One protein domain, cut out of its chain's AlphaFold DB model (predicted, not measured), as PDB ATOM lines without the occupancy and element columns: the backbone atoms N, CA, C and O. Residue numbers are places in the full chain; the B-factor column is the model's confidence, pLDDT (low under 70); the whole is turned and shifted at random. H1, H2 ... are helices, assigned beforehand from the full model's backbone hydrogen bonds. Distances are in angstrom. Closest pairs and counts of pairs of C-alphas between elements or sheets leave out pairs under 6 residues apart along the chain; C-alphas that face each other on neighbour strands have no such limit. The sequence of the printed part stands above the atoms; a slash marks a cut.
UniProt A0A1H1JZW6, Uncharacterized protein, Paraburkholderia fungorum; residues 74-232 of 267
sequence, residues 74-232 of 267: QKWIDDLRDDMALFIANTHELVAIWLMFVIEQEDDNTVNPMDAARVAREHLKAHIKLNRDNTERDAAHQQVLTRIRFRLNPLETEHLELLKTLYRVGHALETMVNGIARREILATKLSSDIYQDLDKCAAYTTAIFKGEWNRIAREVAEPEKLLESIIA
ATOM      1  N   GLN A  74      31.719 -49.805  27.049       87.94
ATOM      2  CA  GLN A  74      32.731 -49.645  26.007       87.94
ATOM      3  C   GLN A  74      32.152 -49.974  24.627       87.94
ATOM      4  O   GLN A  74      32.272 -49.172  23.704       87.94
ATOM      5  N   LYS A  75      31.414 -51.086  24.505       91.50
ATOM      6  CA  LYS A  75      30.732 -51.428  23.252       91.50
ATOM      7  C   LYS A  75      29.698 -50.374  22.840       91.50
ATOM      8  O   LYS A  75      29.602 -50.049  21.662       91.50
ATOM      9  N   TRP A  76      28.947 -49.819  23.791       93.69
ATOM     10  CA  TRP A  76      28.019 -48.715  23.519       93.69
ATOM     11  C   TRP A  76      28.745 -47.439  23.045       93.69
ATOM     12  O   TRP A  76      28.262 -46.801  22.110       93.69
ATOM     13  N   ILE A  77      29.906 -47.099  23.627       91.31
ATOM     14  CA  ILE A  77      30.757 -45.981  23.176       91.31
ATOM     15  C   ILE A  77      31.189 -46.207  21.727       91.31
ATOM     16  O   ILE A  77      31.073 -45.296  20.908       91.31
ATOM     17  N   ASP A  78      31.678 -47.407  21.413       93.62
ATOM     18  CA  ASP A  78      32.169 -47.737  20.076       93.62
ATOM     19  C   ASP A  78      31.036 -47.684  19.041       93.62
ATOM     20  O   ASP A  78      31.175 -47.024  18.016       93.62
ATOM     21  N   ASP A  79      29.868 -48.248  19.357       93.44
ATOM     22  CA  ASP A  79      28.693 -48.161  18.484       93.44
ATOM     23  C   ASP A  79      28.233 -46.711  18.259       93.44
ATOM     24  O   ASP A  79      27.841 -46.351  17.151       93.44
ATOM     25  N   LEU A  80      28.244 -45.873  19.305       95.19
ATOM     26  CA  LEU A  80      27.886 -44.460  19.180       95.19
ATOM     27  C   LEU A  80      28.926 -43.695  18.347       95.19
ATOM     28  O   LEU A  80      28.555 -42.789  17.604       95.19
ATOM     29  N   ARG A  81      30.211 -44.056  18.444       96.56
ATOM     30  CA  ARG A  81      31.281 -43.475  17.620       96.56
ATOM     31  C   ARG A  81      31.062 -43.787  16.146       96.56
ATOM     32  O   ARG A  81      31.096 -42.860  15.338       96.56
ATOM     33  N   ASP A  82      30.791 -45.047  15.825       97.50
ATOM     34  CA  ASP A  82      30.537 -45.488  14.453       97.50
ATOM     35  C   ASP A  82      29.279 -44.819  13.882       97.50
ATOM     36  O   ASP A  82      29.301 -44.291  12.769       97.50
ATOM     37  N   ASP A  83      28.202 -44.754  14.673       97.56
ATOM     38  CA  ASP A  83      26.954 -44.099  14.271       97.56
ATOM     39  C   ASP A  83      27.144 -42.596  14.021       97.56
ATOM     40  O   ASP A  83      26.644 -42.065  13.030       97.56
ATOM     41  N   MET A  84      27.896 -41.898  14.876       98.12
ATOM     42  CA  MET A  84      28.184 -40.473  14.687       98.12
ATOM     43  C   MET A  84      29.072 -40.212  13.468       98.12
ATOM     44  O   MET A  84      28.803 -39.271  12.720       98.12
ATOM     45  N   ALA A  85      30.095 -41.041  13.241       97.56
ATOM     46  CA  ALA A  85      30.949 -40.930  12.063       97.56
ATOM     47  C   ALA A  85      30.137 -41.117  10.773       97.56
ATOM     48  O   ALA A  85      30.246 -40.307   9.850       97.56
ATOM     49  N   LEU A  86      29.266 -42.130  10.742       97.19
ATOM     50  CA  LEU A  86      28.390 -42.394   9.605       97.19
ATOM     51  C   LEU A  86      27.364 -41.271   9.397       97.19
ATOM     52  O   LEU A  86      27.135 -40.854   8.266       97.19
ATOM     53  N   PHE A  87      26.778 -40.732  10.471       97.50
ATOM     54  CA  PHE A  87      25.847 -39.603  10.384       97.50
ATOM     55  C   PHE A  87      26.503 -38.361   9.770       97.50
ATOM     56  O   PHE A  87      25.923 -37.727   8.886       97.50
ATOM     57  N   ILE A  88      27.711 -38.015  10.226       97.56
ATOM     58  CA  ILE A  88      28.466 -36.862   9.718       97.56
ATOM     59  C   ILE A  88      28.820 -37.077   8.244       97.56
ATOM     60  O   ILE A  88      28.557 -36.196   7.427       97.56
ATOM     61  N   ALA A  89      29.340 -38.257   7.887       96.56
ATOM     62  CA  ALA A  89      29.692 -38.593   6.507       96.56
ATOM     63  C   ALA A  89      28.481 -38.508   5.565       96.56
ATOM     64  O   ALA A  89      28.544 -37.817   4.548       96.56
ATOM     65  N   ASN A  90      27.355 -39.119   5.946       95.25
ATOM     66  CA  ASN A  90      26.116 -39.056   5.170       95.25
ATOM     67  C   ASN A  90      25.605 -37.614   5.051       95.25
ATOM     68  O   ASN A  90      25.108 -37.222   4.001       95.25
ATOM     69  N   THR A  91      25.745 -36.802   6.105       96.38
ATOM     70  CA  THR A  91      25.352 -35.388   6.051       96.38
ATOM     71  C   THR A  91      26.218 -34.606   5.064       96.38
ATOM     72  O   THR A  91      25.678 -33.848   4.264       96.38
ATOM     73  N   HIS A  92      27.542 -34.797   5.082       95.50
ATOM     74  CA  HIS A  92      28.446 -34.167   4.115       95.50
ATOM     75  C   HIS A  92      28.102 -34.559   2.677       95.50
ATOM     76  O   HIS A  92      28.053 -33.691   1.809       95.50
ATOM     77  N   GLU A  93      27.824 -35.841   2.428       92.62
ATOM     78  CA  GLU A  93      27.439 -36.318   1.100       92.62
ATOM     79  C   GLU A  93      26.116 -35.692   0.637       92.62
ATOM     80  O   GLU A  93      26.047 -35.167  -0.474       92.62
ATOM     81  N   LEU A  94      25.094 -35.663   1.501       91.81
ATOM     82  CA  LEU A  94      23.816 -35.016   1.200       91.81
ATOM     83  C   LEU A  94      24.010 -33.529   0.877       91.81
ATOM     84  O   LEU A  94      23.513 -33.057  -0.142       91.81
ATOM     85  N   VAL A  95      24.760 -32.790   1.703       92.38
ATOM     86  CA  VAL A  95      25.045 -31.369   1.449       92.38
ATOM     87  C   VAL A  95      25.769 -31.177   0.119       92.38
ATOM     88  O   VAL A  95      25.375 -30.309  -0.655       92.38
ATOM     89  N   ALA A  96      26.779 -31.996  -0.183       90.00
ATOM     90  CA  ALA A  96      27.516 -31.908  -1.440       90.00
ATOM     91  C   ALA A  96      26.614 -32.141  -2.662       90.00
ATOM     92  O   ALA A  96      26.652 -31.344  -3.598       90.00
ATOM     93  N   ILE A  97      25.763 -33.175  -2.635       87.69
ATOM     94  CA  ILE A  97      24.800 -33.467  -3.711       87.69
ATOM     95  C   ILE A  97      23.866 -32.274  -3.934       87.69
ATOM     96  O   ILE A  97      23.653 -31.844  -5.067       87.69
ATOM     97  N   TRP A  98      23.331 -31.705  -2.855       85.88
ATOM     98  CA  TRP A  98      22.421 -30.568  -2.950       85.88
ATOM     99  C   TRP A  98      23.102 -29.296  -3.458       85.88
ATOM    100  O   TRP A  98      22.496 -28.553  -4.226       85.88
ATOM    101  N   LEU A  99      24.364 -29.059  -3.101       86.31
ATOM    102  CA  LEU A  99      25.133 -27.936  -3.641       86.31
ATOM    103  C   LEU A  99      25.444 -28.103  -5.135       86.31
ATOM    104  O   LEU A  99      25.392 -27.112  -5.860       86.31
ATOM    105  N   MET A 100      25.698 -29.326  -5.620       82.81
ATOM    106  CA  MET A 100      25.875 -29.574  -7.060       82.81
ATOM    107  C   MET A 100      24.631 -29.173  -7.860       82.81
ATOM    108  O   MET A 100      24.762 -28.528  -8.895       82.81
ATOM    109  N   PHE A 101      23.427 -29.454  -7.348       79.06
ATOM    110  CA  PHE A 101      22.186 -29.025  -8.002       79.06
ATOM    111  C   PHE A 101      22.049 -27.506  -8.118       79.06
ATOM    112  O   PHE A 101      21.468 -27.024  -9.087       79.06
ATOM    113  N   VAL A 102      22.547 -26.749  -7.140       78.56
ATOM    114  CA  VAL A 102      22.522 -25.280  -7.206       78.56
ATOM    115  C   VAL A 102      23.437 -24.786  -8.325       78.56
ATOM    116  O   VAL A 102      23.023 -23.932  -9.100       78.56
ATOM    117  N   ILE A 103      24.633 -25.367  -8.448       77.69
ATOM    118  CA  ILE A 103      25.607 -25.011  -9.491       77.69
ATOM    119  C   ILE A 103      25.057 -25.352 -10.885       77.69
ATOM    120  O   ILE A 103      25.070 -24.504 -11.772       77.69
ATOM    121  N   GLU A 104      24.497 -26.552 -11.071       73.81
ATOM    122  CA  GLU A 104      23.902 -26.952 -12.358       73.81
ATOM    123  C   GLU A 104      22.737 -26.038 -12.777       73.81
ATOM    124  O   GLU A 104      22.596 -25.720 -13.957       73.81
ATOM    125  N   GLN A 105      21.917 -25.568 -11.828       70.12
ATOM    126  CA  GLN A 105      20.829 -24.624 -12.118       70.12
ATOM    127  C   GLN A 105      21.321 -23.241 -12.566       70.12
ATOM    128  O   GLN A 105      20.600 -22.548 -13.289       70.12
ATOM    129  N   GLU A 106      22.507 -22.815 -12.127       68.88
ATOM    130  CA  GLU A 106      23.108 -21.556 -12.569       68.88
ATOM    131  C   GLU A 106      23.621 -21.665 -14.015       68.88
ATOM    132  O   GLU A 106      23.369 -20.753 -14.812       68.88
ATOM    133  N   ASP A 107      24.230 -22.801 -14.375       65.94
ATOM    134  CA  ASP A 107      24.792 -23.067 -15.709       65.94
ATOM    135  C   ASP A 107      23.720 -23.247 -16.802       65.94
ATOM    136  O   ASP A 107      23.908 -22.799 -17.939       65.94
ATOM    137  N   ASP A 108      22.558 -23.820 -16.472       61.09
ATOM    138  CA  ASP A 108      21.461 -24.093 -17.423       61.09
ATOM    139  C   ASP A 108      20.886 -22.813 -18.081       61.09
ATOM    140  O   ASP A 108      20.273 -22.859 -19.151       61.09
ATOM    141  N   ASN A 109      21.147 -21.634 -17.502       61.38
ATOM    142  CA  ASN A 109      20.781 -20.334 -18.083       61.38
ATOM    143  C   ASN A 109      21.603 -19.955 -19.334       61.38
ATOM    144  O   ASN A 109      21.335 -18.919 -19.948       61.38
ATOM    145  N   THR A 110      22.597 -20.761 -19.720       63.25
ATOM    146  CA  THR A 110      23.509 -20.487 -20.849       63.25
ATOM    147  C   THR A 110      23.271 -21.370 -22.085       63.25
ATOM    148  O   THR A 110      23.953 -21.210 -23.101       63.25
ATOM    149  N   VAL A 111      22.290 -22.280 -22.044       65.38
ATOM    150  CA  VAL A 111      22.070 -23.303 -23.084       65.38
ATOM    151  C   VAL A 111      21.355 -22.749 -24.329       65.38
ATOM    152  O   VAL A 111      20.367 -22.019 -24.248       65.38
ATOM    153  N   ASN A 112      21.830 -23.146 -25.518       69.81
ATOM    154  CA  ASN A 112      21.240 -22.790 -26.813       69.81
ATOM    155  C   ASN A 112      19.802 -23.358 -26.963       69.81
ATOM    156  O   ASN A 112      19.607 -24.571 -26.822       69.81
ATOM    157  N   PRO A 113      18.799 -22.534 -27.338       66.44
ATOM    158  CA  PRO A 113      17.402 -22.954 -27.489       66.44
ATOM    159  C   PRO A 113      17.160 -24.158 -28.413       66.44
ATOM    160  O   PRO A 113      16.198 -24.897 -28.202       66.44
ATOM    161  N   MET A 114      18.005 -24.380 -29.431       64.81
ATOM    162  CA  MET A 114      17.826 -25.488 -30.386       64.81
ATOM    163  C   MET A 114      18.133 -26.874 -29.795       64.81
ATOM    164  O   MET A 114      17.570 -27.865 -30.257       64.81
ATOM    165  N   ASP A 115      18.962 -26.953 -28.753       75.50
ATOM    166  CA  ASP A 115      19.297 -28.202 -28.053       75.50
ATOM    167  C   ASP A 115      18.497 -28.394 -26.754       75.50
ATOM    168  O   ASP A 115      18.507 -29.482 -26.168       75.50
ATOM    169  N   ALA A 116      17.745 -27.372 -26.331       70.06
ATOM    170  CA  ALA A 116      17.077 -27.310 -25.033       70.06
ATOM    171  C   ALA A 116      16.188 -28.530 -24.742       70.06
ATOM    172  O   ALA A 116      16.194 -29.054 -23.635       70.06
ATOM    173  N   ALA A 117      15.464 -29.056 -25.736       74.19
ATOM    174  CA  ALA A 117      14.589 -30.217 -25.541       74.19
ATOM    175  C   ALA A 117      15.342 -31.554 -25.385       74.19
ATOM    176  O   ALA A 117      14.816 -32.508 -24.803       74.19
ATOM    177  N   ARG A 118      16.551 -31.681 -25.947       78.19
ATOM    178  CA  ARG A 118      17.405 -32.867 -25.763       78.19
ATOM    179  C   ARG A 118      18.093 -32.797 -24.405       78.19
ATOM    180  O   ARG A 118      17.955 -33.737 -23.627       78.19
ATOM    181  N   VAL A 119      18.708 -31.653 -24.116       73.00
ATOM    182  CA  VAL A 119      19.374 -31.342 -22.847       73.00
ATOM    183  C   VAL A 119      18.388 -31.515 -21.687       73.00
ATOM    184  O   VAL A 119      18.619 -32.348 -20.817       73.00
ATOM    185  N   ALA A 120      17.192 -30.920 -21.750       71.50
ATOM    186  CA  ALA A 120      16.166 -31.076 -20.712       71.50
ATOM    187  C   ALA A 120      15.758 -32.539 -20.445       71.50
ATOM    188  O   ALA A 120      15.467 -32.903 -19.307       71.50
ATOM    189  N   ARG A 121      15.742 -33.410 -21.467       75.31
ATOM    190  CA  ARG A 121      15.431 -34.841 -21.284       75.31
ATOM    191  C   ARG A 121      16.572 -35.604 -20.618       75.31
ATOM    192  O   ARG A 121      16.304 -36.519 -19.839       75.31
ATOM    193  N   GLU A 122      17.815 -35.264 -20.932       76.31
ATOM    194  CA  GLU A 122      19.001 -35.846 -20.298       76.31
ATOM    195  C   GLU A 122      19.118 -35.384 -18.839       76.31
ATOM    196  O   GLU A 122      19.230 -36.238 -17.955       76.31
ATOM    197  N   HIS A 123      18.927 -34.087 -18.569       72.00
ATOM    198  CA  HIS A 123      18.849 -33.547 -17.208       72.00
ATOM    199  C   HIS A 123      17.717 -34.186 -16.410       72.00
ATOM    200  O   HIS A 123      17.943 -34.631 -15.289       72.00
ATOM    201  N   LEU A 124      16.515 -34.335 -16.978       73.62
ATOM    202  CA  LEU A 124      15.406 -34.988 -16.278       73.62
ATOM    203  C   LEU A 124      15.737 -36.439 -15.895       73.62
ATOM    204  O   LEU A 124      15.429 -36.869 -14.785       73.62
ATOM    205  N   LYS A 125      16.383 -37.205 -16.784       76.06
ATOM    206  CA  LYS A 125      16.818 -38.579 -16.474       76.06
ATOM    207  C   LYS A 125      17.877 -38.605 -15.371       76.06
ATOM    208  O   LYS A 125      17.781 -39.448 -14.478       76.06
ATOM    209  N   ALA A 126      18.853 -37.698 -15.423       73.56
ATOM    210  CA  ALA A 126      19.876 -37.557 -14.391       73.56
ATOM    211  C   ALA A 126      19.251 -37.183 -13.038       73.56
ATOM    212  O   ALA A 126      19.504 -37.865 -12.046       73.56
ATOM    213  N   HIS A 127      18.337 -36.210 -13.021       71.25
ATOM    214  CA  HIS A 127      17.566 -35.805 -11.846       71.25
ATOM    215  C   HIS A 127      16.753 -36.956 -11.248       71.25
ATOM    216  O   HIS A 127      16.776 -37.149 -10.036       71.25
ATOM    217  N   ILE A 128      16.039 -37.739 -12.066       73.88
ATOM    218  CA  ILE A 128      15.242 -38.877 -11.576       73.88
ATOM    219  C   ILE A 128      16.143 -39.929 -10.926       73.88
ATOM    220  O   ILE A 128      15.827 -40.418  -9.839       73.88
ATOM    221  N   LYS A 129      17.264 -40.275 -11.570       78.81
ATOM    222  CA  LYS A 129      18.219 -41.243 -11.021       78.81
ATOM    223  C   LYS A 129      18.826 -40.731  -9.715       78.81
ATOM    224  O   LYS A 129      18.810 -41.448  -8.720       78.81
ATOM    225  N   LEU A 130      19.288 -39.485  -9.705       76.50
ATOM    226  CA  LEU A 130      19.895 -38.867  -8.534       76.50
ATOM    227  C   LEU A 130      18.895 -38.765  -7.378       76.50
ATOM    228  O   LEU A 130      19.237 -39.132  -6.264       76.50
ATOM    229  N   ASN A 131      17.637 -38.393  -7.635       75.88
ATOM    230  CA  ASN A 131      16.581 -38.380  -6.617       75.88
ATOM    231  C   ASN A 131      16.316 -39.765  -6.018       75.88
ATOM    232  O   ASN A 131      16.113 -39.878  -4.808       75.88
ATOM    233  N   ARG A 132      16.326 -40.824  -6.838       79.75
ATOM    234  CA  ARG A 132      16.184 -42.199  -6.343       79.75
ATOM    235  C   ARG A 132      17.346 -42.567  -5.421       79.75
ATOM    236  O   ARG A 132      17.107 -42.950  -4.280       79.75
ATOM    237  N   ASP A 133      18.577 -42.387  -5.891       82.75
ATOM    238  CA  ASP A 133      19.780 -42.714  -5.120       82.75
ATOM    239  C   ASP A 133      19.899 -41.829  -3.861       82.75
ATOM    240  O   ASP A 133      20.496 -42.220  -2.858       82.75
ATOM    241  N   ASN A 134      19.319 -40.629  -3.889       84.19
ATOM    242  CA  ASN A 134      19.268 -39.714  -2.756       84.19
ATOM    243  C   ASN A 134      18.190 -40.103  -1.732       84.19
ATOM    244  O   ASN A 134      18.387 -39.919  -0.536       84.19
ATOM    245  N   THR A 135      17.084 -40.707  -2.175       86.50
ATOM    246  CA  THR A 135      16.049 -41.243  -1.273       86.50
ATOM    247  C   THR A 135      16.615 -42.372  -0.411       86.50
ATOM    248  O   THR A 135      16.349 -42.436   0.787       86.50
ATOM    249  N   GLU A 136      17.432 -43.248  -1.000       89.44
ATOM    250  CA  GLU A 136      18.106 -44.327  -0.264       89.44
ATOM    251  C   GLU A 136      19.109 -43.772   0.763       89.44
ATOM    252  O   GLU A 136      19.163 -44.250   1.899       89.44
ATOM    253  N   ARG A 137      19.850 -42.713   0.405       89.19
ATOM    254  CA  ARG A 137      20.777 -42.021   1.316       89.19
ATOM    255  C   ARG A 137      20.076 -41.301   2.454       89.19
ATOM    256  O   ARG A 137      20.518 -41.417   3.595       89.19
ATOM    257  N   ASP A 138      18.991 -40.589   2.168       90.06
ATOM    258  CA  ASP A 138      18.189 -39.926   3.195       90.06
ATOM    259  C   ASP A 138      17.584 -40.959   4.155       90.06
ATOM    260  O   ASP A 138      17.707 -40.830   5.372       90.06
ATOM    261  N   ALA A 139      17.060 -42.073   3.632       92.38
ATOM    262  CA  ALA A 139      16.593 -43.177   4.466       92.38
ATOM    263  C   ALA A 139      17.711 -43.726   5.375       92.38
ATOM    264  O   ALA A 139      17.488 -43.918   6.574       92.38
ATOM    265  N   ALA A 140      18.921 -43.932   4.843       92.88
ATOM    266  CA  ALA A 140      20.075 -44.362   5.632       92.88
ATOM    267  C   ALA A 140      20.476 -43.316   6.692       92.88
ATOM    268  O   ALA A 140      20.723 -43.665   7.848       92.88
ATOM    269  N   HIS A 141      20.490 -42.027   6.342       94.62
ATOM    270  CA  HIS A 141      20.761 -40.919   7.264       94.62
ATOM    271  C   HIS A 141      19.758 -40.877   8.426       94.62
ATOM    272  O   HIS A 141      20.166 -40.845   9.592       94.62
ATOM    273  N   GLN A 142      18.460 -41.003   8.139       94.38
ATOM    274  CA  GLN A 142      17.405 -41.038   9.158       94.38
ATOM    275  C   GLN A 142      17.483 -42.281  10.054       94.38
ATOM    276  O   GLN A 142      17.231 -42.200  11.264       94.38
ATOM    277  N   GLN A 143      17.857 -43.436   9.497       95.88
ATOM    278  CA  GLN A 143      18.088 -44.652  10.280       95.88
ATOM    279  C   GLN A 143      19.227 -44.457  11.284       95.88
ATOM    280  O   GLN A 143      19.067 -44.788  12.463       95.88
ATOM    281  N   VAL A 144      20.348 -43.872  10.857       96.25
ATOM    282  CA  VAL A 144      21.487 -43.585  11.742       96.25
ATOM    283  C   VAL A 144      21.101 -42.572  12.819       96.25
ATOM    284  O   VAL A 144      21.344 -42.810  14.002       96.25
ATOM    285  N   LEU A 145      20.403 -41.492  12.457       95.50
ATOM    286  CA  LEU A 145      19.892 -40.519  13.425       95.50
ATOM    287  C   LEU A 145      19.003 -41.184  14.485       95.50
ATOM    288  O   LEU A 145      19.127 -40.917  15.680       95.50
ATOM    289  N   THR A 146      18.130 -42.092  14.057       94.62
ATOM    290  CA  THR A 146      17.260 -42.861  14.952       94.62
ATOM    291  C   THR A 146      18.069 -43.754  15.893       94.62
ATOM    292  O   THR A 146      17.808 -43.782  17.098       94.62
ATOM    293  N   ARG A 147      19.099 -44.436  15.385       95.38
ATOM    294  CA  ARG A 147      20.011 -45.252  16.198       95.38
ATOM    295  C   ARG A 147      20.764 -44.439  17.246       95.38
ATOM    296  O   ARG A 147      20.896 -44.915  18.376       95.38
ATOM    297  N   ILE A 148      21.225 -43.238  16.897       95.81
ATOM    298  CA  ILE A 148      21.885 -42.319  17.834       95.81
ATOM    299  C   ILE A 148      20.904 -41.924  18.937       95.81
ATOM    300  O   ILE A 148      21.227 -42.044  20.117       95.81
ATOM    301  N   ARG A 149      19.668 -41.547  18.587       92.56
ATOM    302  CA  ARG A 149      18.633 -41.165  19.567       92.56
ATOM    303  C   ARG A 149      18.388 -42.233  20.626       92.56
ATOM    304  O   ARG A 149      18.283 -41.892  21.798       92.56
ATOM    305  N   PHE A 150      18.332 -43.505  20.234       90.06
ATOM    306  CA  PHE A 150      18.147 -44.608  21.181       90.06
ATOM    307  C   PHE A 150      19.350 -44.846  22.100       90.06
ATOM    308  O   PHE A 150      19.192 -45.439  23.165       90.06
ATOM    309  N   ARG A 151      20.544 -44.401  21.702       91.06
ATOM    310  CA  ARG A 151      21.771 -44.538  22.494       91.06
ATOM    311  C   ARG A 151      21.965 -43.395  23.480       91.06
ATOM    312  O   ARG A 151      22.647 -43.594  24.481       91.06
ATOM    313  N   LEU A 152      21.417 -42.214  23.207       90.06
ATOM    314  CA  LEU A 152      21.624 -41.042  24.051       90.06
ATOM    315  C   LEU A 152      20.721 -41.052  25.290       90.06
ATOM    316  O   LEU A 152      19.546 -41.405  25.225       90.06
ATOM    317  N   ASN A 153      21.268 -40.597  26.418       88.38
ATOM    318  CA  ASN A 153      20.534 -40.417  27.661       88.38
ATOM    319  C   ASN A 153      20.059 -38.955  27.798       88.38
ATOM    320  O   ASN A 153      20.862 -38.096  28.151       88.38
ATOM    321  N   PRO A 154      18.770 -38.630  27.592       81.00
ATOM    322  CA  PRO A 154      18.289 -37.243  27.604       81.00
ATOM    323  C   PRO A 154      18.306 -36.584  28.993       81.00
ATOM    324  O   PRO A 154      17.978 -35.405  29.117       81.00
ATOM    325  N   LEU A 155      18.633 -37.336  30.048       85.06
ATOM    326  CA  LEU A 155      18.793 -36.802  31.400       85.06
ATOM    327  C   LEU A 155      20.147 -36.115  31.600       85.06
ATOM    328  O   LEU A 155      20.300 -35.353  32.553       85.06
ATOM    329  N   GLU A 156      21.106 -36.375  30.715       88.81
ATOM    330  CA  GLU A 156      22.450 -35.813  30.765       88.81
ATOM    331  C   GLU A 156      22.567 -34.634  29.802       88.81
ATOM    332  O   GLU A 156      22.084 -34.681  28.667       88.81
ATOM    333  N   THR A 157      23.190 -33.551  30.264       95.69
ATOM    334  CA  THR A 157      23.210 -32.273  29.545       95.69
ATOM    335  C   THR A 157      23.894 -32.396  28.189       95.69
ATOM    336  O   THR A 157      23.339 -31.958  27.185       95.69
ATOM    337  N   GLU A 158      25.053 -33.045  28.123       94.31
ATOM    338  CA  GLU A 158      25.832 -33.219  26.894       94.31
ATOM    339  C   GLU A 158      25.070 -34.049  25.854       94.31
ATOM    340  O   GLU A 158      25.056 -33.716  24.670       94.31
ATOM    341  N   HIS A 159      24.370 -35.093  26.300       95.19
ATOM    342  CA  HIS A 159      23.512 -35.914  25.446       95.19
ATOM    343  C   HIS A 159      22.321 -35.123  24.900       95.19
ATOM    344  O   HIS A 159      21.965 -35.266  23.728       95.19
ATOM    345  N   LEU A 160      21.701 -34.285  25.735       95.38
ATOM    346  CA  LEU A 160      20.592 -33.433  25.323       95.38
ATOM    347  C   LEU A 160      21.039 -32.375  24.303       95.38
ATOM    348  O   LEU A 160      20.333 -32.143  23.320       95.38
ATOM    349  N   GLU A 161      22.195 -31.748  24.511       97.25
ATOM    350  CA  GLU A 161      22.739 -30.756  23.576       97.25
ATOM    351  C   GLU A 161      23.184 -31.385  22.248       97.25
ATOM    352  O   GLU A 161      22.904 -30.823  21.182       97.25
ATOM    353  N   LEU A 162      23.766 -32.591  22.281       97.69
ATOM    354  CA  LEU A 162      24.016 -33.376  21.069       97.69
ATOM    355  C   LEU A 162      22.708 -33.629  20.315       97.69
ATOM    356  O   LEU A 162      22.606 -33.333  19.127       97.69
ATOM    357  N   LEU A 163      21.677 -34.107  21.015       96.31
ATOM    358  CA  LEU A 163      20.383 -34.403  20.413       96.31
ATOM    359  C   LEU A 163      19.754 -33.163  19.756       96.31
ATOM    360  O   LEU A 163      19.317 -33.232  18.608       96.31
ATOM    361  N   LYS A 164      19.739 -32.017  20.448       96.31
ATOM    362  CA  LYS A 164      19.244 -30.744  19.893       96.31
ATOM    363  C   LYS A 164      20.012 -30.331  18.641       96.31
ATOM    364  O   LYS A 164      19.408 -29.855  17.685       96.31
ATOM    365  N   THR A 165      21.331 -30.498  18.644       97.50
ATOM    366  CA  THR A 165      22.184 -30.128  17.508       97.50
ATOM    367  C   THR A 165      21.935 -31.038  16.305       97.50
ATOM    368  O   THR A 165      21.751 -30.533  15.203       97.50
ATOM    369  N   LEU A 166      21.767 -32.346  16.515       96.69
ATOM    370  CA  LEU A 166      21.362 -33.284  15.461       96.69
ATOM    371  C   LEU A 166      20.011 -32.911  14.828       96.69
ATOM    372  O   LEU A 166      19.847 -33.005  13.612       96.69
ATOM    373  N   TYR A 167      19.041 -32.449  15.626       95.00
ATOM    374  CA  TYR A 167      17.768 -31.945  15.098       95.00
ATOM    375  C   TYR A 167      17.933 -30.673  14.265       95.00
ATOM    376  O   TYR A 167      17.266 -30.536  13.241       95.00
ATOM    377  N   ARG A 168      18.816 -29.755  14.680       96.25
ATOM    378  CA  ARG A 168      19.115 -28.542  13.907       96.25
ATOM    379  C   ARG A 168      19.731 -28.881  12.554       96.25
ATOM    380  O   ARG A 168      19.266 -28.343  11.556       96.25
ATOM    381  N   VAL A 169      20.663 -29.836  12.510       96.88
ATOM    382  CA  VAL A 169      21.225 -30.362  11.255       96.88
ATOM    383  C   VAL A 169      20.124 -30.923  10.351       96.88
ATOM    384  O   VAL A 169      20.030 -30.530   9.193       96.88
ATOM    385  N   GLY A 170      19.252 -31.790  10.878       93.81
ATOM    386  CA  GLY A 170      18.150 -32.370  10.098       93.81
ATOM    387  C   GLY A 170      17.184 -31.318   9.541       93.81
ATOM    388  O   GLY A 170      16.850 -31.350   8.361       93.81
ATOM    389  N   HIS A 171      16.793 -30.340  10.360       93.50
ATOM    390  CA  HIS A 171      15.926 -29.245   9.921       93.50
ATOM    391  C   HIS A 171      16.608 -28.344   8.881       93.50
ATOM    392  O   HIS A 171      15.968 -27.896   7.929       93.50
ATOM    393  N   ALA A 172      17.901 -28.053   9.047       93.50
ATOM    394  CA  ALA A 172      18.661 -27.252   8.092       93.50
ATOM    395  C   ALA A 172      18.801 -27.967   6.739       93.50
ATOM    396  O   ALA A 172      18.605 -27.327   5.707       93.50
ATOM    397  N   LEU A 173      19.042 -29.284   6.743       91.94
ATOM    398  CA  LEU A 173      19.009 -30.117   5.536       91.94
ATOM    399  C   LEU A 173      17.647 -30.022   4.843       91.94
ATOM    400  O   LEU A 173      17.587 -29.648   3.679       91.94
ATOM    401  N   GLU A 174      16.549 -30.280   5.557       90.62
ATOM    402  CA  GLU A 174      15.193 -30.198   4.997       90.62
ATOM    403  C   GLU A 174      14.886 -28.801   4.430       90.62
ATOM    404  O   GLU A 174      14.332 -28.662   3.337       90.62
ATOM    405  N   THR A 175      15.288 -27.749   5.147       90.69
ATOM    406  CA  THR A 175      15.131 -26.356   4.701       90.69
ATOM    407  C   THR A 175      15.912 -26.103   3.413       90.69
ATOM    408  O   THR A 175      15.388 -25.473   2.497       90.69
ATOM    409  N   MET A 176      17.137 -26.621   3.316       88.56
ATOM    410  CA  MET A 176      17.975 -26.500   2.126       88.56
ATOM    411  C   MET A 176      17.347 -27.217   0.928       88.56
ATOM    412  O   MET A 176      17.227 -26.612  -0.134       88.56
ATOM    413  N   VAL A 177      16.868 -28.455   1.102       86.25
ATOM    414  CA  VAL A 177      16.173 -29.209   0.042       86.25
ATOM    415  C   VAL A 177      14.941 -28.455  -0.456       86.25
ATOM    416  O   VAL A 177      14.759 -28.261  -1.659       86.25
ATOM    417  N   ASN A 178      14.111 -27.975   0.472       85.31
ATOM    418  CA  ASN A 178      12.906 -27.221   0.143       85.31
ATOM    419  C   ASN A 178      13.215 -25.881  -0.541       85.31
ATOM    420  O   ASN A 178      12.473 -25.476  -1.435       85.31
ATOM    421  N   GLY A 179      14.292 -25.203  -0.135       83.75
ATOM    422  CA  GLY A 179      14.758 -23.965  -0.759       83.75
ATOM    423  C   GLY A 179      15.227 -24.191  -2.195       83.75
ATOM    424  O   GLY A 179      14.781 -23.487  -3.098       83.75
ATOM    425  N   ILE A 180      16.027 -25.235  -2.434       80.31
ATOM    426  CA  ILE A 180      16.496 -25.614  -3.779       80.31
ATOM    427  C   ILE A 180      15.315 -25.952  -4.695       80.31
ATOM    428  O   ILE A 180      15.257 -25.475  -5.828       80.31
ATOM    429  N   ALA A 181      14.324 -26.700  -4.201       78.12
ATOM    430  CA  ALA A 181      13.116 -27.016  -4.968       78.12
ATOM    431  C   ALA A 181      12.325 -25.758  -5.389       78.12
ATOM    432  O   ALA A 181      11.690 -25.748  -6.444       78.12
ATOM    433  N   ARG A 182      12.385 -24.687  -4.586       79.44
ATOM    434  CA  ARG A 182      11.757 -23.385  -4.869       79.44
ATOM    435  C   ARG A 182      12.678 -22.396  -5.588       79.44
ATOM    436  O   ARG A 182      12.241 -21.282  -5.865       79.44
ATOM    437  N   ARG A 183      13.918 -22.790  -5.902       72.75
ATOM    438  CA  ARG A 183      14.976 -21.921  -6.453       72.75
ATOM    439  C   ARG A 183      15.316 -20.723  -5.550       72.75
ATOM    440  O   ARG A 183      15.680 -19.652  -6.027       72.75
ATOM    441  N   GLU A 184      15.191 -20.891  -4.234       76.50
ATOM    442  CA  GLU A 184      15.614 -19.902  -3.242       76.50
ATOM    443  C   GLU A 184      17.119 -20.070  -2.967       76.50
ATOM    444  O   GLU A 184      17.558 -21.085  -2.422       76.50
ATOM    445  N   ILE A 185      17.933 -19.071  -3.330       62.81
ATOM    446  CA  ILE A 185      19.396 -19.117  -3.165       62.81
ATOM    447  C   ILE A 185      19.767 -18.805  -1.703       62.81
ATOM    448  O   ILE A 185      20.201 -17.709  -1.354       62.81
ATOM    449  N   LEU A 186      19.559 -19.784  -0.820       75.38
ATOM    450  CA  LEU A 186      20.004 -19.772   0.585       75.38
ATOM    451  C   LEU A 186      20.967 -20.929   0.913       75.38
ATOM    452  O   LEU A 186      21.439 -21.045   2.047       75.38
ATOM    453  N   ALA A 187      21.272 -21.778  -0.073       74.56
ATOM    454  CA  ALA A 187      21.973 -23.045   0.118       74.56
ATOM    455  C   ALA A 187      23.391 -22.883   0.690       74.56
ATOM    456  O   ALA A 187      23.768 -23.623   1.596       74.56
ATOM    457  N   THR A 188      24.155 -21.876   0.253       78.56
ATOM    458  CA  THR A 188      25.527 -21.655   0.743       78.56
ATOM    459  C   THR A 188      25.552 -21.338   2.236       78.56
ATOM    460  O   THR A 188      26.331 -21.932   2.982       78.56
ATOM    461  N   LYS A 189      24.655 -20.464   2.708       87.75
ATOM    462  CA  LYS A 189      24.556 -20.135   4.135       87.75
ATOM    463  C   LYS A 189      24.115 -21.351   4.953       87.75
ATOM    464  O   LYS A 189      24.753 -21.666   5.951       87.75
ATOM    465  N   LEU A 190      23.076 -22.054   4.499       90.19
ATOM    466  CA  LEU A 190      22.579 -23.256   5.176       90.19
ATOM    467  C   LEU A 190      23.647 -24.353   5.254       90.19
ATOM    468  O   LEU A 190      23.773 -24.991   6.293       90.19
ATOM    469  N   SER A 191      24.458 -24.535   4.207       91.69
ATOM    470  CA  SER A 191      25.568 -25.494   4.230       91.69
ATOM    471  C   SER A 191      26.612 -25.141   5.295       91.69
ATOM    472  O   SER A 191      27.027 -26.011   6.056       91.69
ATOM    473  N   SER A 192      26.964 -23.857   5.426       93.19
ATOM    474  CA  SER A 192      27.873 -23.384   6.475       93.19
ATOM    475  C   SER A 192      27.301 -23.615   7.874       93.19
ATOM    476  O   SER A 192      28.033 -24.044   8.767       93.19
ATOM    477  N   ASP A 193      26.007 -23.350   8.072       94.25
ATOM    478  CA  ASP A 193      25.325 -23.582   9.350       94.25
ATOM    479  C   ASP A 193      25.304 -25.084   9.697       94.25
ATOM    480  O   ASP A 193      25.560 -25.458  10.844       94.25
ATOM    481  N   ILE A 194      25.076 -25.952   8.700       96.50
ATOM    482  CA  ILE A 194      25.142 -27.411   8.857       96.50
ATOM    483  C   ILE A 194      26.541 -27.840   9.299       96.50
ATOM    484  O   ILE A 194      26.651 -28.539  10.303       96.50
ATOM    485  N   TYR A 195      27.605 -27.411   8.613       96.81
ATOM    486  CA  TYR A 195      28.974 -27.789   8.983       96.81
ATOM    487  C   TYR A 195      29.338 -27.331  10.399       96.81
ATOM    488  O   TYR A 195      29.868 -28.119  11.182       96.81
ATOM    489  N   GLN A 196      28.964 -26.106  10.778       97.69
ATOM    490  CA  GLN A 196      29.198 -25.620  12.139       97.69
ATOM    491  C   GLN A 196      28.460 -26.466  13.191       97.69
ATOM    492  O   GLN A 196      28.974 -26.705  14.287       97.69
ATOM    493  N   ASP A 197      27.236 -26.905  12.899       98.00
ATOM    494  CA  ASP A 197      26.490 -27.777  13.800       98.00
ATOM    495  C   ASP A 197      27.039 -29.216  13.813       98.00
ATOM    496  O   ASP A 197      27.000 -29.857  14.865       98.00
ATOM    497  N   LEU A 198      27.637 -29.711  12.724       97.94
ATOM    498  CA  LEU A 198      28.369 -30.985  12.719       97.94
ATOM    499  C   LEU A 198      29.625 -30.935  13.601       97.94
ATOM    500  O   LEU A 198      29.858 -31.875  14.365       97.94
ATOM    501  N   ASP A 199      30.369 -29.826  13.595       98.12
ATOM    502  CA  ASP A 199      31.508 -29.628  14.503       98.12
ATOM    503  C   ASP A 199      31.064 -29.650  15.974       98.12
ATOM    504  O   ASP A 199      31.688 -30.293  16.825       98.12
ATOM    505  N   LYS A 200      29.930 -29.005  16.284       97.81
ATOM    506  CA  LYS A 200      29.328 -29.058  17.627       97.81
ATOM    507  C   LYS A 200      28.904 -30.480  17.992       97.81
ATOM    508  O   LYS A 200      29.150 -30.903  19.120       97.81
ATOM    509  N   CYS A 201      28.303 -31.229  17.064       97.94
ATOM    510  CA  CYS A 201      27.979 -32.640  17.275       97.94
ATOM    511  C   CYS A 201      29.233 -33.440  17.653       97.94
ATOM    512  O   CYS A 201      29.226 -34.113  18.680       97.94
ATOM    513  N   ALA A 202      30.328 -33.307  16.897       97.62
ATOM    514  CA  ALA A 202      31.590 -33.988  17.193       97.62
ATOM    515  C   ALA A 202      32.162 -33.603  18.572       97.62
ATOM    516  O   ALA A 202      32.631 -34.468  19.326       97.62
ATOM    517  N   ALA A 203      32.070 -32.322  18.945       97.62
ATOM    518  CA  ALA A 203      32.493 -31.837  20.256       97.62
ATOM    519  C   ALA A 203      31.662 -32.448  21.399       97.62
ATOM    520  O   ALA A 203      32.235 -32.963  22.364       97.62
ATOM    521  N   TYR A 204      30.328 -32.459  21.287       97.94
ATOM    522  CA  TYR A 204      29.460 -33.078  22.296       97.94
ATOM    523  C   TYR A 204      29.665 -34.589  22.385       97.94
ATOM    524  O   TYR A 204      29.755 -35.126  23.486       97.94
ATOM    525  N   THR A 205      29.814 -35.279  21.253       97.31
ATOM    526  CA  THR A 205      30.138 -36.711  21.219       97.31
ATOM    527  C   THR A 205      31.448 -37.002  21.960       97.31
ATOM    528  O   THR A 205      31.502 -37.911  22.788       97.31
ATOM    529  N   THR A 206      32.484 -36.187  21.751       96.88
ATOM    530  CA  THR A 206      33.765 -36.319  22.464       96.88
ATOM    531  C   THR A 206      33.613 -36.079  23.969       96.88
ATOM    532  O   THR A 206      34.191 -36.810  24.777       96.88
ATOM    533  N   ALA A 207      32.812 -35.084  24.363       96.88
ATOM    534  CA  ALA A 207      32.520 -34.809  25.768       96.88
ATOM    535  C   ALA A 207      31.800 -35.987  26.446       96.88
ATOM    536  O   ALA A 207      32.206 -36.401  27.534       96.88
ATOM    537  N   ILE A 208      30.806 -36.579  25.771       94.06
ATOM    538  CA  ILE A 208      30.090 -37.781  26.225       94.06
ATOM    539  C   ILE A 208      31.066 -38.943  26.422       94.06
ATOM    540  O   ILE A 208      31.087 -39.553  27.490       94.06
ATOM    541  N   PHE A 209      31.927 -39.217  25.439       94.62
ATOM    542  CA  PHE A 209      32.905 -40.305  25.538       94.62
ATOM    543  C   PHE A 209      33.864 -40.120  26.705       94.62
ATOM    544  O   PHE A 209      34.117 -41.066  27.448       94.62
ATOM    545  N   LYS A 210      34.365 -38.900  26.914       94.69
ATOM    546  CA  LYS A 210      35.227 -38.592  28.059       94.69
ATOM    547  C   LYS A 210      34.486 -38.780  29.386       94.69
ATOM    548  O   LYS A 210      35.059 -39.318  30.334       94.69
ATOM    549  N   GLY A 211      33.228 -38.345  29.459       91.62
ATOM    550  CA  GLY A 211      32.374 -38.517  30.633       91.62
ATOM    551  C   GLY A 211      32.163 -39.989  30.987       91.62
ATOM    552  O   GLY A 211      32.382 -40.384  32.134       91.62
ATOM    553  N   GLU A 212      31.814 -40.806  29.998       90.38
ATOM    554  CA  GLU A 212      31.567 -42.239  30.177       90.38
ATOM    555  C   GLU A 212      32.843 -43.028  30.460       90.38
ATOM    556  O   GLU A 212      32.860 -43.851  31.374       90.38
ATOM    557  N   TRP A 213      33.953 -42.705  29.795       90.69
ATOM    558  CA  TRP A 213      35.255 -43.290  30.115       90.69
ATOM    559  C   TRP A 213      35.644 -43.055  31.580       90.69
ATOM    560  O   TRP A 213      36.018 -43.984  32.295       90.69
ATOM    561  N   ASN A 214      35.473 -41.825  32.073       91.38
ATOM    562  CA  ASN A 214      35.742 -41.493  33.472       91.38
ATOM    563  C   ASN A 214      34.781 -42.198  34.448       91.38
ATOM    564  O   ASN A 214      35.137 -42.428  35.606       91.38
ATOM    565  N   ARG A 215      33.549 -42.523  34.031       87.69
ATOM    566  CA  ARG A 215      32.632 -43.353  34.833       87.69
ATOM    567  C   ARG A 215      33.127 -44.793  34.896       87.69
ATOM    568  O   ARG A 215      33.279 -45.296  36.004       87.69
ATOM    569  N   ILE A 216      33.462 -45.400  33.757       86.56
ATOM    570  CA  ILE A 216      34.006 -46.765  33.690       86.56
ATOM    571  C   ILE A 216      35.269 -46.878  34.552       86.56
ATOM    572  O   ILE A 216      35.352 -47.756  35.404       86.56
ATOM    573  N   ALA A 217      36.217 -45.946  34.408       84.56
ATOM    574  CA  ALA A 217      37.461 -45.957  35.177       84.56
ATOM    575  C   ALA A 217      37.221 -45.926  36.699       84.56
ATOM    576  O   ALA A 217      37.872 -46.656  37.444       84.56
ATOM    577  N   ARG A 218      36.254 -45.122  37.169       86.75
ATOM    578  CA  ARG A 218      35.878 -45.068  38.593       86.75
ATOM    579  C   ARG A 218      35.180 -46.340  39.062       86.75
ATOM    580  O   ARG A 218      35.489 -46.841  40.135       86.75
ATOM    581  N   GLU A 219      34.257 -46.866  38.266       82.00
ATOM    582  CA  GLU A 219      33.486 -48.071  38.594       82.00
ATOM    583  C   GLU A 219      34.360 -49.334  38.639       82.00
ATOM    584  O   GLU A 219      34.132 -50.219  39.466       82.00
ATOM    585  N   VAL A 220      35.393 -49.404  37.795       79.69
ATOM    586  CA  VAL A 220      36.401 -50.475  37.820       79.69
ATOM    587  C   VAL A 220      37.342 -50.324  39.020       79.69
ATOM    588  O   VAL A 220      37.708 -51.327  39.631       79.69
ATOM    589  N   ALA A 221      37.703 -49.092  39.396       83.25
ATOM    590  CA  ALA A 221      38.526 -48.832  40.578       83.25
ATOM    591  C   ALA A 221      37.790 -49.139  41.899       83.25
ATOM    592  O   ALA A 221      38.414 -49.605  42.851       83.25
ATOM    593  N   GLU A 222      36.471 -48.915  41.956       85.81
ATOM    594  CA  GLU A 222      35.644 -49.073  43.164       85.81
ATOM    595  C   GLU A 222      34.405 -49.975  42.925       85.81
ATOM    596  O   GLU A 222      33.260 -49.512  42.997       85.81
ATOM    597  N   PRO A 223      34.589 -51.286  42.678       81.44
ATOM    598  CA  PRO A 223      33.507 -52.188  42.265       81.44
ATOM    599  C   PRO A 223      32.438 -52.426  43.347       81.44
ATOM    600  O   PRO A 223      31.283 -52.710  43.029       81.44
ATOM    601  N   GLU A 224      32.792 -52.300  44.628       80.88
ATOM    602  CA  GLU A 224      31.855 -52.490  45.746       80.88
ATOM    603  C   GLU A 224      30.809 -51.369  45.810       80.88
ATOM    604  O   GLU A 224      29.615 -51.651  45.902       80.88
ATOM    605  N   LYS A 225      31.228 -50.106  45.636       81.31
ATOM    606  CA  LYS A 225      30.308 -48.956  45.606       81.31
ATOM    607  C   LYS A 225      29.344 -49.023  44.424       81.31
ATOM    608  O   LYS A 225      28.191 -48.605  44.540       81.31
ATOM    609  N   LEU A 226      29.790 -49.567  43.288       75.56
ATOM    610  CA  LEU A 226      28.919 -49.813  42.140       75.56
ATOM    611  C   LEU A 226      27.801 -50.795  42.509       75.56
ATOM    612  O   LEU A 226      26.630 -50.479  42.293       75.56
ATOM    613  N   LEU A 227      28.136 -51.948  43.099       74.00
ATOM    614  CA  LEU A 227      27.135 -52.925  43.542       74.00
ATOM    615  C   LEU A 227      26.166 -52.334  44.564       74.00
ATOM    616  O   LEU A 227      24.958 -52.514  44.422       74.00
ATOM    617  N   GLU A 228      26.672 -51.602  45.556       80.19
ATOM    618  CA  GLU A 228      25.828 -50.918  46.538       80.19
ATOM    619  C   GLU A 228      24.861 -49.951  45.856       80.19
ATOM    620  O   GLU A 228      23.672 -49.964  46.159       80.19
ATOM    621  N   SER A 229      25.326 -49.175  44.873       77.25
ATOM    622  CA  SER A 229      24.472 -48.247  44.125       77.25
ATOM    623  C   SER A 229      23.408 -48.947  43.268       77.25
ATOM    624  O   SER A 229      22.319 -48.406  43.078       77.25
ATOM    625  N   ILE A 230      23.704 -50.147  42.756       71.19
ATOM    626  CA  ILE A 230      22.762 -50.956  41.972       71.19
ATOM    627  C   ILE A 230      21.704 -51.568  42.891       71.19
ATOM    628  O   ILE A 230      20.521 -51.519  42.566       71.19
ATOM    629  N   ILE A 231      22.115 -52.102  44.042       73.44
ATOM    630  CA  ILE A 231      21.217 -52.721  45.027       73.44
ATOM    631  C   ILE A 231      20.354 -51.659  45.723       73.44
ATOM    632  O   ILE A 231      19.174 -51.890  45.978       73.44
ATOM    633  N   ALA A 232      20.923 -50.485  46.015       71.94
ATOM    634  CA  ALA A 232      20.231 -49.384  46.677       71.94
ATOM    635  C   ALA A 232      19.265 -48.632  45.754       71.94
ATOM    636  O   ALA A 232      18.382 -47.934  46.252       71.94
TER     637      ALA A 232
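What this domain is: This is residues 74 to 232 of the 267 residues of an uncharacterized protein of Paraburkholderia fungorum (UniProt A0A1H1JZW6). A long rod is built of two helical hairpins, H1 with H2 and H3 with H4, side by side but shifted along the axis in an up-and-down bundle, each helix running against the one before. The H1 to H2 turn makes one end; at the other, H4 reaches out and short H5 turns across its tip, with residues 220 to 225 sticking out. The printed part has 159 residues with five named helices, H1 to H5 in order, and no named strand: all helix, loose, with a radius of gyration of the C-alphas of 21.6 A and spans of 82 by 25 by 19 A.

Where its parts are: H1, residues 74 to 110, begins at C-alpha 74 (32.731, -49.645, 26.007) and is 56.0 A long. H2, residues 116 to 151, measures 50.8 A, and H3, residues 157 to 181, 36.3 A. H4, residues 187 to 221, measures 50.8 A. H5, residues 223 to 232, ends at C-alpha 232 (20.231, -49.384, 46.677).

How they stand to each other: H1, the hub, touches H2, opposite ways at a shallow tilt of 20 degrees; the closest C-alphas, of Asn 90 and His 141, are 6.0 A apart. H2 touches H1 with residues 134 to 151 alone. H1 touches H4 at Ile 77 and Phe 209, their closest C-alphas, 6.5 A. H1 residues 95 to 102 alone touch H3 residues 173 to 180, closest C-alphas Val 102 and Ile 180, 6.9 A. The hairpin H3 and H4 touches closest at C-alphas 169 and 194, 5.5 A. H2 and H4 are apart. H5 is about perpendicular to H4, at 78 degrees. Every O i to N i+4 pair is within hydrogen-bond range in H3, H4 and H5; H1 has 31 of 33 and H2 31 of 32.

The domain as a whole: The farthest C-alphas, of Met 114 and Glu 224, are 82.0 A apart. The printed part has no cut, and the four links are tight. Residues 106 to 114 and 185 have pLDDT under 70.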